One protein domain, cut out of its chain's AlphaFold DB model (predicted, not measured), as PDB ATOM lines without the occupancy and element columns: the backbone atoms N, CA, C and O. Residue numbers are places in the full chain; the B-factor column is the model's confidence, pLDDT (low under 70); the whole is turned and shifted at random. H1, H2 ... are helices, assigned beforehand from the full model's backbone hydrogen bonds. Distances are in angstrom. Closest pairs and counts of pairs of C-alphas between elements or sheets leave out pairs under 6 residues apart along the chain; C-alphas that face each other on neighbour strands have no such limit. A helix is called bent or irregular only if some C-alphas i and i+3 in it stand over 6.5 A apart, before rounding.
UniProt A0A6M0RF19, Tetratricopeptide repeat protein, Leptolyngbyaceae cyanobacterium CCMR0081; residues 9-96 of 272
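What this domain is: This is residues 9 to 96 of the 272 residues of the protein "Tetratricopeptide repeat protein" of Leptolyngbyaceae cyanobacterium CCMR0081 (UniProt A0A6M0RF19). Two helical hairpins, H1 with H2 and H4 with H5, lie side by side along one axis; H2 packs on H4, and short H3 sits at one end. H1, H2 and H4 form an up-and-down bundle, each running against the one before. The 88 printed residues, with five named helices, H1 to H5, are all-helix, compact, radius of gyration of the C-alphas 13.3 A, spanning 42 by 25 by 18 A.

Where its parts are: Find C-alpha 11 at (165.450, 127.341, 137.395); H1 runs from there, residues 11 to 26, 22.6 A, only just irregular: C-alphas 17 and 20 are 6.6 A apart. H2 is residues 35 to 49, 21.0 A; H3, 59 to 62, 5.1 A; H4, 64 to 74, 15.5 A; H5, 79 to 86, 11.2 A, ending at (167.063, 140.321, 141.445).

How they stand to each other: Look at Gly 15 and Leu 48, the closest C-alphas, 4.5 A, where H1 touches H2 at a shallow tilt of 26 degrees, opposite ways. H2 touches H4, closest C-alphas Trp 47 and Gly 65, 4.4 A. H4 touches H5, closest C-alphas Phe 70 and Ser 82, 4.9 A. H3 and H4 meet only through their link. Each O i to N i+4 pair is within hydrogen-bond range in H2 and H4, 9 of 12 in H1, 3 of 4 in H5; H3 is too short.

The domain as a whole: The C-alphas farthest apart, Gly 30 and Glu 56, are 43.6 A apart. The printed part has no cut and no long link. Find pLDDT under 70 at residues 9 to 15, 28 to 31 and 92 to 95.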
ATOM      1  N   TYR A   9     159.305 124.409 135.810       56.12
ATOM      2  CA  TYR A   9     160.433 125.234 135.358       56.12
ATOM      3  C   TYR A   9     161.766 124.837 136.007       56.12
ATOM      4  O   TYR A   9     161.921 124.846 137.238       56.12
ATOM      5  N   ASP A  10     162.740 124.510 135.156       62.19
ATOM      6  CA  ASP A  10     164.123 124.273 135.551       62.19
ATOM      7  C   ASP A  10     164.842 125.610 135.745       62.19
ATOM      8  O   ASP A  10     165.480 126.159 134.846       62.19
ATOM      9  N   VAL A  11     164.752 126.124 136.970       60.03
ATOM     10  CA  VAL A  11     165.450 127.341 137.395       60.03
ATOM     11  C   VAL A  11     166.971 127.229 137.229       60.03
ATOM     12  O   VAL A  11     167.644 128.250 137.271       60.03
ATOM     13  N   THR A  12     167.536 126.041 136.990       60.12
ATOM     14  CA  THR A  12     168.972 125.841 136.737       60.12
ATOM     15  C   THR A  12     169.397 126.324 135.343       60.12
ATOM     16  O   THR A  12     170.548 126.722 135.157       60.12
ATOM     17  N   ALA A  13     168.487 126.338 134.361       65.81
ATOM     18  CA  ALA A  13     168.797 126.710 132.977       65.81
ATOM     19  C   ALA A  13     169.201 128.190 132.848       65.81
ATOM     20  O   ALA A  13     170.252 128.501 132.283       65.81
ATOM     21  N   ALA A  14     168.444 129.101 133.466       66.88
ATOM     22  CA  ALA A  14     168.770 130.529 133.459       66.88
ATOM     23  C   ALA A  14     170.122 130.822 134.153       66.88
ATOM     24  O   ALA A  14     170.915 131.636 133.677       66.88
ATOM     25  N   GLY A  15     170.469 130.088 135.216       68.12
ATOM     26  CA  GLY A  15     171.766 130.205 135.889       68.12
ATOM     27  C   GLY A  15     172.950 129.779 135.009       68.12
ATOM     28  O   GLY A  15     174.021 130.400 135.055       68.12
ATOM     29  N   GLN A  16     172.762 128.770 134.151       71.19
ATOM     30  CA  GLN A  16     173.768 128.328 133.178       71.19
ATOM     31  C   GLN A  16     174.018 129.364 132.071       71.19
ATOM     32  O   GLN A  16     175.161 129.507 131.629       71.19
ATOM     33  N   GLU A  17     173.000 130.121 131.661       75.94
ATOM     34  CA  GLU A  17     173.126 131.183 130.651       75.94
ATOM     35  C   GLU A  17     173.786 132.459 131.199       75.94
ATOM     36  O   GLU A  17     174.579 133.114 130.511       75.94
ATOM     37  N   LEU A  18     173.512 132.793 132.461       75.44
ATOM     38  CA  LEU A  18     174.057 133.976 133.127       75.44
ATOM     39  C   LEU A  18     175.535 133.842 133.487       75.44
ATOM     40  O   LEU A  18     176.310 134.796 133.343       75.44
ATOM     41  N   PHE A  19     175.949 132.674 133.988       81.81
ATOM     42  CA  PHE A  19     177.285 132.517 134.561       81.81
ATOM     43  C   PHE A  19     178.427 132.874 133.588       81.81
ATOM     44  O   PHE A  19     179.366 133.550 134.017       81.81
ATOM     45  N   PRO A  20     178.403 132.505 132.291       82.00
ATOM     46  CA  PRO A  20     179.422 132.935 131.335       82.00
ATOM     47  C   PRO A  20     179.572 134.457 131.233       82.00
ATOM     48  O   PRO A  20     180.695 134.943 131.075       82.00
ATOM     49  N   GLN A  21     178.471 135.207 131.342       80.19
ATOM     50  CA  GLN A  21     178.472 136.671 131.286       80.19
ATOM     51  C   GLN A  21     179.115 137.247 132.550       80.19
ATOM     52  O   GLN A  21     180.105 137.978 132.460       80.19
ATOM     53  N   ILE A  22     178.646 136.800 133.719       80.62
ATOM     54  CA  ILE A  22     179.184 137.176 135.035       80.62
ATOM     55  C   ILE A  22     180.682 136.844 135.110       80.62
ATOM     56  O   ILE A  22     181.511 137.692 135.428       80.62
ATOM     57  N   LYS A  23     181.083 135.630 134.717       81.56
ATOM     58  CA  LYS A  23     182.485 135.191 134.722       81.56
ATOM     59  C   LYS A  23     183.382 136.069 133.848       81.56
ATOM     60  O   LYS A  23     184.516 136.338 134.240       81.56
ATOM     61  N   ARG A  24     182.922 136.489 132.663       82.62
ATOM     62  CA  ARG A  24     183.702 137.385 131.792       82.62
ATOM     63  C   ARG A  24     183.950 138.727 132.474       82.62
ATOM     64  O   ARG A  24     185.077 139.208 132.421       82.62
ATOM     65  N   LEU A  25     182.938 139.296 133.128       76.00
ATOM     66  CA  LEU A  25     183.056 140.558 133.866       76.00
ATOM     67  C   LEU A  25     184.046 140.434 135.032       76.00
ATOM     68  O   LEU A  25     184.970 141.234 135.148       76.00
ATOM     69  N   LEU A  26     183.959 139.341 135.791       73.12
ATOM     70  CA  LEU A  26     184.823 139.056 136.942       73.12
ATOM     71  C   LEU A  26     186.312 138.856 136.608       73.12
ATOM     72  O   LEU A  26     187.157 138.906 137.504       73.12
ATOM     73  N   LEU A  27     186.643 138.574 135.344       73.06
ATOM     74  CA  LEU A  27     188.002 138.259 134.888       73.06
ATOM     75  C   LEU A  27     188.621 139.349 133.993       73.06
ATOM     76  O   LEU A  27     189.744 139.166 133.524       73.06
ATOM     77  N   LYS A  28     187.928 140.473 133.760       67.69
ATOM     78  CA  LYS A  28     188.366 141.540 132.839       67.69
ATOM     79  C   LYS A  28     189.629 142.300 133.278       67.69
ATOM     80  O   LYS A  28     190.285 142.890 132.426       67.69
ATOM     81  N   ASP A  29     190.022 142.250 134.551       60.12
ATOM     82  CA  ASP A  29     191.015 143.184 135.116       60.12
ATOM     83  C   ASP A  29     192.489 142.930 134.740       60.12
ATOM     84  O   ASP A  29     193.374 143.631 135.235       60.12
ATOM     85  N   GLY A  30     192.812 141.916 133.926       59.75
ATOM     86  CA  GLY A  30     194.187 141.609 133.478       59.75
ATOM     87  C   GLY A  30     195.186 141.219 134.588       59.75
ATOM     88  O   GLY A  30     196.272 140.717 134.308       59.75
ATOM     89  N   LYS A  31     194.815 141.396 135.861       67.56
ATOM     90  CA  LYS A  31     195.548 140.990 137.060       67.56
ATOM     91  C   LYS A  31     194.996 139.666 137.574       67.56
ATOM     92  O   LYS A  31     193.790 139.430 137.563       67.56
ATOM     93  N   ARG A  32     195.880 138.800 138.081       74.56
ATOM     94  CA  ARG A  32     195.474 137.527 138.694       74.56
ATOM     95  C   ARG A  32     194.564 137.817 139.904       74.56
ATOM     96  O   ARG A  32     195.041 138.438 140.853       74.56
ATOM     97  N   PRO A  33     193.299 137.352 139.919       79.62
ATOM     98  CA  PRO A  33     192.382 137.606 141.032       79.62
ATOM     99  C   PRO A  33     192.920 137.042 142.353       79.62
ATOM    100  O   PRO A  33     193.615 136.020 142.340       79.62
ATOM    101  N   SER A  34     192.570 137.652 143.492       86.25
ATOM    102  CA  SER A  34     192.937 137.143 144.823       86.25
ATOM    103  C   SER A  34     192.378 135.733 145.066       86.25
ATOM    104  O   SER A  34     191.421 135.307 144.416       86.25
ATOM    105  N   ALA A  35     192.967 134.982 146.004       87.44
ATOM    106  CA  ALA A  35     192.451 133.657 146.361       87.44
ATOM    107  C   ALA A  35     190.989 133.720 146.839       87.44
ATOM    108  O   ALA A  35     190.183 132.923 146.362       87.44
ATOM    109  N   LYS A  36     190.645 134.727 147.664       88.44
ATOM    110  CA  LYS A  36     189.269 135.011 148.108       88.44
ATOM    111  C   LYS A  36     188.335 135.272 146.917       88.44
ATOM    112  O   LYS A  36     187.286 134.648 146.808       88.44
ATOM    113  N   ARG A  37     188.725 136.127 145.960       88.94
ATOM    114  CA  ARG A  37     187.885 136.400 144.777       88.94
ATOM    115  C   ARG A  37     187.640 135.121 143.972       88.94
ATOM    116  O   ARG A  37     186.506 134.833 143.616       88.94
ATOM    117  N   ARG A  38     188.671 134.295 143.751       88.69
ATOM    118  CA  ARG A  38     188.532 133.015 143.026       88.69
ATOM    119  C   ARG A  38     187.610 132.014 143.728       88.69
ATOM    120  O   ARG A  38     186.889 131.299 143.029       88.69
ATOM    121  N   SER A  39     187.637 131.939 145.062       92.06
ATOM    122  CA  SER A  39     186.728 131.059 145.804       92.06
ATOM    123  C   SER A  39     185.277 131.507 145.647       92.06
ATOM    124  O   SER A  39     184.443 130.667 145.327       92.06
ATOM    125  N   HIS A  40     184.990 132.811 145.737       93.50
ATOM    126  CA  HIS A  40     183.640 133.332 145.479       93.50
ATOM    127  C   HIS A  40     183.184 133.083 144.038       93.50
ATOM    128  O   HIS A  40     182.092 132.568 143.842       93.50
ATOM    129  N   VAL A  41     184.031 133.318 143.026       90.19
ATOM    130  CA  VAL A  41     183.672 133.015 141.622       90.19
ATOM    131  C   VAL A  41     183.358 131.526 141.422       90.19
ATOM    132  O   VAL A  41     182.463 131.168 140.657       90.19
ATOM    133  N   THR A  42     184.079 130.644 142.113       90.75
ATOM    134  CA  THR A  42     183.835 129.197 142.056       90.75
ATOM    135  C   THR A  42     182.534 128.826 142.766       90.75
ATOM    136  O   THR A  42     181.784 128.006 142.243       90.75
ATOM    137  N   ALA A  43     182.243 129.441 143.912       93.44
ATOM    138  CA  ALA A  43     180.985 129.247 144.622       93.44
ATOM    139  C   ALA A  43     179.791 129.727 143.784       93.44
ATOM    140  O   ALA A  43     178.848 128.965 143.607       93.44
ATOM    141  N   ILE A  44     179.879 130.913 143.167       92.50
ATOM    142  CA  ILE A  44     178.864 131.445 142.238       92.50
ATOM    143  C   ILE A  44     178.595 130.447 141.110       92.50
ATOM    144  O   ILE A  44     177.445 130.124 140.837       92.50
ATOM    145  N   ARG A  45     179.647 129.900 140.482       90.25
ATOM    146  CA  ARG A  45     179.484 128.866 139.447       90.25
ATOM    147  C   ARG A  45     178.727 127.653 139.970       90.25
ATOM    148  O   ARG A  45     177.855 127.132 139.288       90.25
ATOM    149  N   ASN A  46     179.104 127.164 141.148       90.75
ATOM    150  CA  ASN A  46     178.498 125.965 141.703       90.75
ATOM    151  C   ASN A  46     177.015 126.201 142.017       90.75
ATOM    152  O   ASN A  46     176.187 125.369 141.659       90.75
ATOM    153  N   TRP A  47     176.676 127.351 142.597       93.00
ATOM    154  CA  TRP A  47     175.295 127.714 142.901       93.00
ATOM    155  C   TRP A  47     174.444 127.973 141.656       93.00
ATOM    156  O   TRP A  47     173.309 127.522 141.610       93.00
ATOM    157  N   LEU A  48     174.978 128.638 140.629       88.44
ATOM    158  CA  LEU A  48     174.208 128.942 139.417       88.44
ATOM    159  C   LEU A  48     174.112 127.767 138.436       88.44
ATOM    160  O   LEU A  48     173.153 127.693 137.678       88.44
ATOM    161  N   CYS A  49     175.108 126.877 138.392       85.94
ATOM    162  CA  CYS A  49     175.196 125.860 137.337       85.94
ATOM    163  C   CYS A  49     175.056 124.415 137.825       85.94
ATOM    164  O   CYS A  49     174.864 123.524 136.996       85.94
ATOM    165  N   HIS A  50     175.236 124.149 139.122       85.62
ATOM    166  CA  HIS A  50     175.275 122.780 139.656       85.62
ATOM    167  C   HIS A  50     174.271 122.523 140.775       85.62
ATOM    168  O   HIS A  50     173.938 121.366 141.023       85.62
ATOM    169  N   TYR A  51     173.802 123.563 141.458       88.19
ATOM    170  CA  TYR A  51     172.744 123.409 142.440       88.19
ATOM    171  C   TYR A  51     171.407 123.181 141.733       88.19
ATOM    172  O   TYR A  51     171.002 123.976 140.891       88.19
ATOM    173  N   ALA A  52     170.724 122.105 142.113       84.56
ATOM    174  CA  ALA A  52     169.374 121.792 141.680       84.56
ATOM    175  C   ALA A  52     168.561 121.392 142.912       84.56
ATOM    176  O   ALA A  52     168.927 120.460 143.636       84.56
ATOM    177  N   ALA A  53     167.473 122.113 143.169       85.50
ATOM    178  CA  ALA A  53     166.575 121.791 144.266       85.50
ATOM    179  C   ALA A  53     165.728 120.544 143.936       85.50
ATOM    180  O   ALA A  53     165.411 120.304 142.766       85.50
ATOM    181  N   PRO A  54     165.309 119.757 144.944       85.06
ATOM    182  CA  PRO A  54     164.322 118.696 144.750       85.06
ATOM    183  C   PRO A  54     163.027 119.221 144.109       85.06
ATOM    184  O   PRO A  54     162.614 120.349 144.372       85.06
ATOM    185  N   ARG A  55     162.336 118.388 143.319       74.88
ATOM    186  CA  ARG A  55     161.109 118.787 142.593       74.88
ATOM    187  C   ARG A  55     160.005 119.330 143.510       74.88
ATOM    188  O   ARG A  55     159.273 120.234 143.122       74.88
ATOM    189  N   GLU A  56     159.917 118.793 144.722       85.06
ATOM    190  CA  GLU A  56     158.920 119.148 145.743       85.06
ATOM    191  C   GLU A  56     159.427 120.206 146.738       85.06
ATOM    192  O   GLU A  56     158.789 120.469 147.755       85.06
ATOM    193  N   ALA A  57     160.592 120.806 146.481       86.56
ATOM    194  CA  ALA A  57     161.152 121.813 147.366       86.56
ATOM    195  C   ALA A  57     160.303 123.101 147.362       86.56
ATOM    196  O   ALA A  57     159.746 123.472 146.321       86.56
ATOM    197  N   PRO A  58     160.223 123.816 148.500       89.25
ATOM    198  CA  PRO A  58     159.535 125.100 148.565       89.25
ATOM    199  C   PRO A  58     160.184 126.112 147.615       89.25
ATOM    200  O   PRO A  58     161.378 126.018 147.323       89.25
ATOM    201  N   ASN A  59     159.412 127.107 147.168       88.62
ATOM    202  CA  ASN A  59     159.855 128.074 146.159       88.62
ATOM    203  C   ASN A  59     161.206 128.722 146.506       88.62
ATOM    204  O   ASN A  59     162.070 128.811 145.638       88.62
ATOM    205  N   LEU A  60     161.433 129.066 147.779       90.06
ATOM    206  CA  LEU A  60     162.698 129.641 148.246       90.06
ATOM    207  C   LEU A  60     163.912 128.721 148.029       90.06
ATOM    208  O   LEU A  60     164.966 129.179 147.595       90.06
ATOM    209  N   GLU A  61     163.769 127.420 148.288       90.88
ATOM    210  CA  GLU A  61     164.858 126.458 148.073       90.88
ATOM    211  C   GLU A  61     165.137 126.306 146.572       90.88
ATOM    212  O   GLU A  61     166.283 126.214 146.147       90.88
ATOM    213  N   ARG A  62     164.105 126.397 145.731       87.38
ATOM    214  CA  ARG A  62     164.252 126.310 144.273       87.38
ATOM    215  C   ARG A  62     165.043 127.461 143.664       87.38
ATOM    216  O   ARG A  62     165.746 127.248 142.682       87.38
ATOM    217  N   ILE A  63     164.972 128.650 144.256       89.62
ATOM    218  CA  ILE A  63     165.753 129.820 143.828       89.62
ATOM    219  C   ILE A  63     167.045 130.011 144.632       89.62
ATOM    220  O   ILE A  63     167.766 130.984 144.408       89.62
ATOM    221  N   ARG A  64     167.378 129.099 145.553       92.06
ATOM    222  CA  ARG A  64     168.516 129.251 146.469       92.06
ATOM    223  C   ARG A  64     169.843 129.485 145.755       92.06
ATOM    224  O   ARG A  64     170.640 130.293 146.220       92.06
ATOM    225  N   GLY A  65     170.055 128.847 144.603       91.31
ATOM    226  CA  GLY A  65     171.237 129.087 143.773       91.31
ATOM    227  C   GLY A  65     171.433 130.567 143.418       91.31
ATOM    228  O   GLY A  65     172.552 131.071 143.494       91.31
ATOM    229  N   TYR A  66     170.353 131.294 143.119       91.38
ATOM    230  CA  TYR A  66     170.402 132.732 142.842       91.38
ATOM    231  C   TYR A  66     170.672 133.560 144.093       91.38
ATOM    232  O   TYR A  66     171.481 134.483 144.046       91.38
ATOM    233  N   LEU A  67     170.043 133.209 145.216       94.12
ATOM    234  CA  LEU A  67     170.216 133.920 146.486       94.12
ATOM    235  C   LEU A  67     171.650 133.791 147.021       94.12
ATOM    236  O   LEU A  67     172.262 134.771 147.432       94.12
ATOM    237  N   GLU A  68     172.229 132.596 146.967       95.62
ATOM    238  CA  GLU A  68     173.608 132.366 147.412       95.62
ATOM    239  C   GLU A  68     174.620 133.007 146.447       95.62
ATOM    240  O   GLU A  68     175.620 133.597 146.868       95.62
ATOM    241  N   ALA A  69     174.350 132.957 145.135       94.31
ATOM    242  CA  ALA A  69     175.154 133.669 144.144       94.31
ATOM    243  C   ALA A  69     175.120 135.189 144.364       94.31
ATOM    244  O   ALA A  69     176.167 135.829 144.266       94.31
ATOM    245  N   PHE A  70     173.959 135.746 144.718       95.81
ATOM    246  CA  PHE A  70     173.792 137.153 145.076       95.81
ATOM    247  C   PHE A  70     174.732 137.558 146.217       95.81
ATOM    248  O   PHE A  70     175.545 138.464 146.042       95.81
ATOM    249  N   PHE A  71     174.714 136.846 147.349       97.12
ATOM    250  CA  PHE A  71     175.573 137.200 148.486       97.12
ATOM    251  C   PHE A  71     177.062 137.045 148.162       97.12
ATOM    252  O   PHE A  71     177.888 137.850 148.592       97.12
ATOM    253  N   HIS A  72     177.431 136.044 147.358       95.69
ATOM    254  CA  HIS A  72     178.812 135.912 146.907       95.69
ATOM    255  C   HIS A  72     179.263 137.023 145.961       95.69
ATOM    256  O   HIS A  72     180.453 137.331 145.973       95.69
ATOM    257  N   LEU A  73     178.368 137.608 145.158       94.00
ATOM    258  CA  LEU A  73     178.665 138.787 144.338       94.00
ATOM    259  C   LEU A  73     178.870 140.030 145.213       94.00
ATOM    260  O   LEU A  73     179.833 140.765 144.989       94.00
ATOM    261  N   CYS A  74     178.054 140.206 146.257       95.25
ATOM    262  CA  CYS A  74     178.237 141.269 147.251       95.25
ATOM    263  C   CYS A  74     179.612 141.185 147.945       95.25
ATOM    264  O   CYS A  74     180.309 142.186 148.063       95.25
ATOM    265  N   GLU A  75     180.071 139.984 148.320       95.12
ATOM    266  CA  GLU A  75     181.379 139.759 148.981       95.12
ATOM    267  C   GLU A  75     182.618 140.129 148.144       95.12
ATOM    268  O   GLU A  75     183.741 140.178 148.664       95.12
ATOM    269  N   ILE A  76     182.439 140.325 146.839       92.62
ATOM    270  CA  ILE A  76     183.495 140.724 145.903       92.62
ATOM    271  C   ILE A  76     183.197 142.070 145.232       92.62
ATOM    272  O   ILE A  76     183.770 142.355 144.177       92.62
ATOM    273  N   ASP A  77     182.320 142.875 145.843       92.62
ATOM    274  CA  ASP A  77     181.942 144.227 145.423       92.62
ATOM    275  C   ASP A  77     181.365 144.291 143.995       92.62
ATOM    276  O   ASP A  77     181.599 145.240 143.247       92.62
ATOM    277  N   GLN A  78     180.638 143.253 143.573       91.94
ATOM    278  CA  GLN A  78     179.974 143.185 142.262       91.94
ATOM    279  C   GLN A  78     178.494 143.528 142.410       91.94
ATOM    280  O   GLN A  78     177.608 142.713 142.147       91.94
ATOM    281  N   TRP A  79     178.254 144.748 142.897       93.81
ATOM    282  CA  TRP A  79     176.936 145.250 143.294       93.81
ATOM    283  C   TRP A  79     175.941 145.265 142.134       93.81
ATOM    284  O   TRP A  79     174.776 144.893 142.286       93.81
ATOM    285  N   GLN A  80     176.421 145.647 140.952       90.81
ATOM    286  CA  GLN A  80     175.613 145.714 139.744       90.81
ATOM    287  C   GLN A  80     175.125 144.326 139.322       90.81
ATOM    288  O   GLN A  80     173.951 144.131 139.014       90.81
ATOM    289  N   GLU A  81     176.020 143.346 139.333       89.88
ATOM    290  CA  GLU A  81     175.720 141.964 138.989       89.88
ATOM    291  C   GLU A  81     174.799 141.322 140.030       89.88
ATOM    292  O   GLU A  81     173.886 140.592 139.645       89.88
ATOM    293  N   SER A  82     174.978 141.617 141.324       93.12
ATOM    294  CA  SER A  82     174.034 141.172 142.356       93.12
ATOM    295  C   SER A  82     172.644 141.777 142.150       93.12
ATOM    296  O   SER A  82     171.657 141.050 142.204       93.12
ATOM    297  N   ALA A  83     172.544 143.069 141.827       93.12
ATOM    298  CA  ALA A  83     171.259 143.707 141.539       93.12
ATOM    299  C   ALA A  83     170.580 143.094 140.304       93.12
ATOM    300  O   ALA A  83     169.380 142.836 140.317       93.12
ATOM    301  N   ASN A  84     171.350 142.771 139.261       90.31
ATOM    302  CA  ASN A  84     170.816 142.134 138.057       90.31
ATOM    303  C   ASN A  84     170.233 140.734 138.324       90.31
ATOM    304  O   ASN A  84     169.303 140.339 137.626       90.31
ATOM    305  N   LEU A  85     170.722 139.993 139.329       90.62
ATOM    306  CA  LEU A  85     170.101 138.716 139.714       90.62
ATOM    307  C   LEU A  85     168.675 138.905 140.240       90.62
ATOM    308  O   LEU A  85     167.817 138.069 139.976       90.62
ATOM    309  N   LEU A  86     168.403 140.001 140.947       91.31
ATOM    310  CA  LEU A  86     167.063 140.321 141.445       91.31
ATOM    311  C   LEU A  86     166.098 140.727 140.318       91.31
ATOM    312  O   LEU A  86     164.891 140.545 140.453       91.31
ATOM    313  N   LEU A  87     166.634 141.231 139.204       89.06
ATOM    314  CA  LEU A  87     165.884 141.597 137.999       89.06
ATOM    315  C   LEU A  87     165.697 140.428 137.021       89.06
ATOM    316  O   LEU A  87     165.135 140.609 135.944       89.06
ATOM    317  N   LEU A  88     166.151 139.226 137.375       87.38
ATOM    318  CA  LEU A  88     166.023 138.062 136.513       87.38
ATOM    319  C   LEU A  88     164.565 137.612 136.379       87.38
ATOM    320  O   LEU A  88     163.910 137.338 137.382       87.38
ATOM    321  N   GLN A  89     164.088 137.458 135.146       84.25
ATOM    322  CA  GLN A  89     162.809 136.811 134.863       84.25
ATOM    323  C   GLN A  89     162.916 135.310 135.136       84.25
ATOM    324  O   GLN A  89     163.674 134.593 134.482       84.25
ATOM    325  N   LEU A  90     162.160 134.835 136.127       75.38
ATOM    326  CA  LEU A  90     162.088 133.406 136.448       75.38
ATOM    327  C   LEU A  90     161.177 132.639 135.485       75.38
ATOM    328  O   LEU A  90     161.315 131.427 135.360       75.38
ATOM    329  N   TYR A  91     160.246 133.333 134.829       72.12
ATOM    330  CA  TYR A  91     159.276 132.750 133.912       72.12
ATOM    331  C   TYR A  91     159.283 133.556 132.610       72.12
ATOM    332  O   TYR A  91     158.990 134.744 132.666       72.12
ATOM    333  N   PRO A  92     159.578 132.946 131.450       67.69
ATOM    334  CA  PRO A  92     159.603 133.662 130.171       67.69
ATOM    335  C   PRO A  92     158.263 134.305 129.790       67.69
ATOM    336  O   PRO A  92     158.247 135.325 129.112       67.69
ATOM    337  N   ASP A  93     157.153 133.716 130.243       65.38
ATOM    338  CA  ASP A  93     155.790 134.166 129.934       65.38
ATOM    339  C   ASP A  93     155.217 135.129 130.992       65.38
ATOM    340  O   ASP A  93     154.016 135.406 130.989       65.38
ATOM    341  N   ARG A  94     156.032 135.588 131.953       67.44
ATOM    342  CA  ARG A  94     155.621 136.577 132.960       67.44
ATOM    343  C   ARG A  94     156.625 137.718 133.011       67.44
ATOM    344  O   ARG A  94     157.826 137.486 133.095       67.44
ATOM    345  N   ASP A  95     156.117 138.940 133.105       65.44
ATOM    346  CA  ASP A  95     156.955 140.137 133.251       65.44
ATOM    347  C   ASP A  95     157.549 140.305 134.664       65.44
ATOM    348  O   ASP A  95     158.344 141.209 134.925       65.44
ATOM    349  N   ASP A  96     157.230 139.391 135.580       75.69
ATOM    350  CA  ASP A  96     157.702 139.410 136.959       75.69
ATOM    351  C   ASP A  96     159.155 138.914 137.084       75.69
ATOM    352  O   ASP A  96     159.486 137.757 136.794       75.69
TER     353      ASP A  96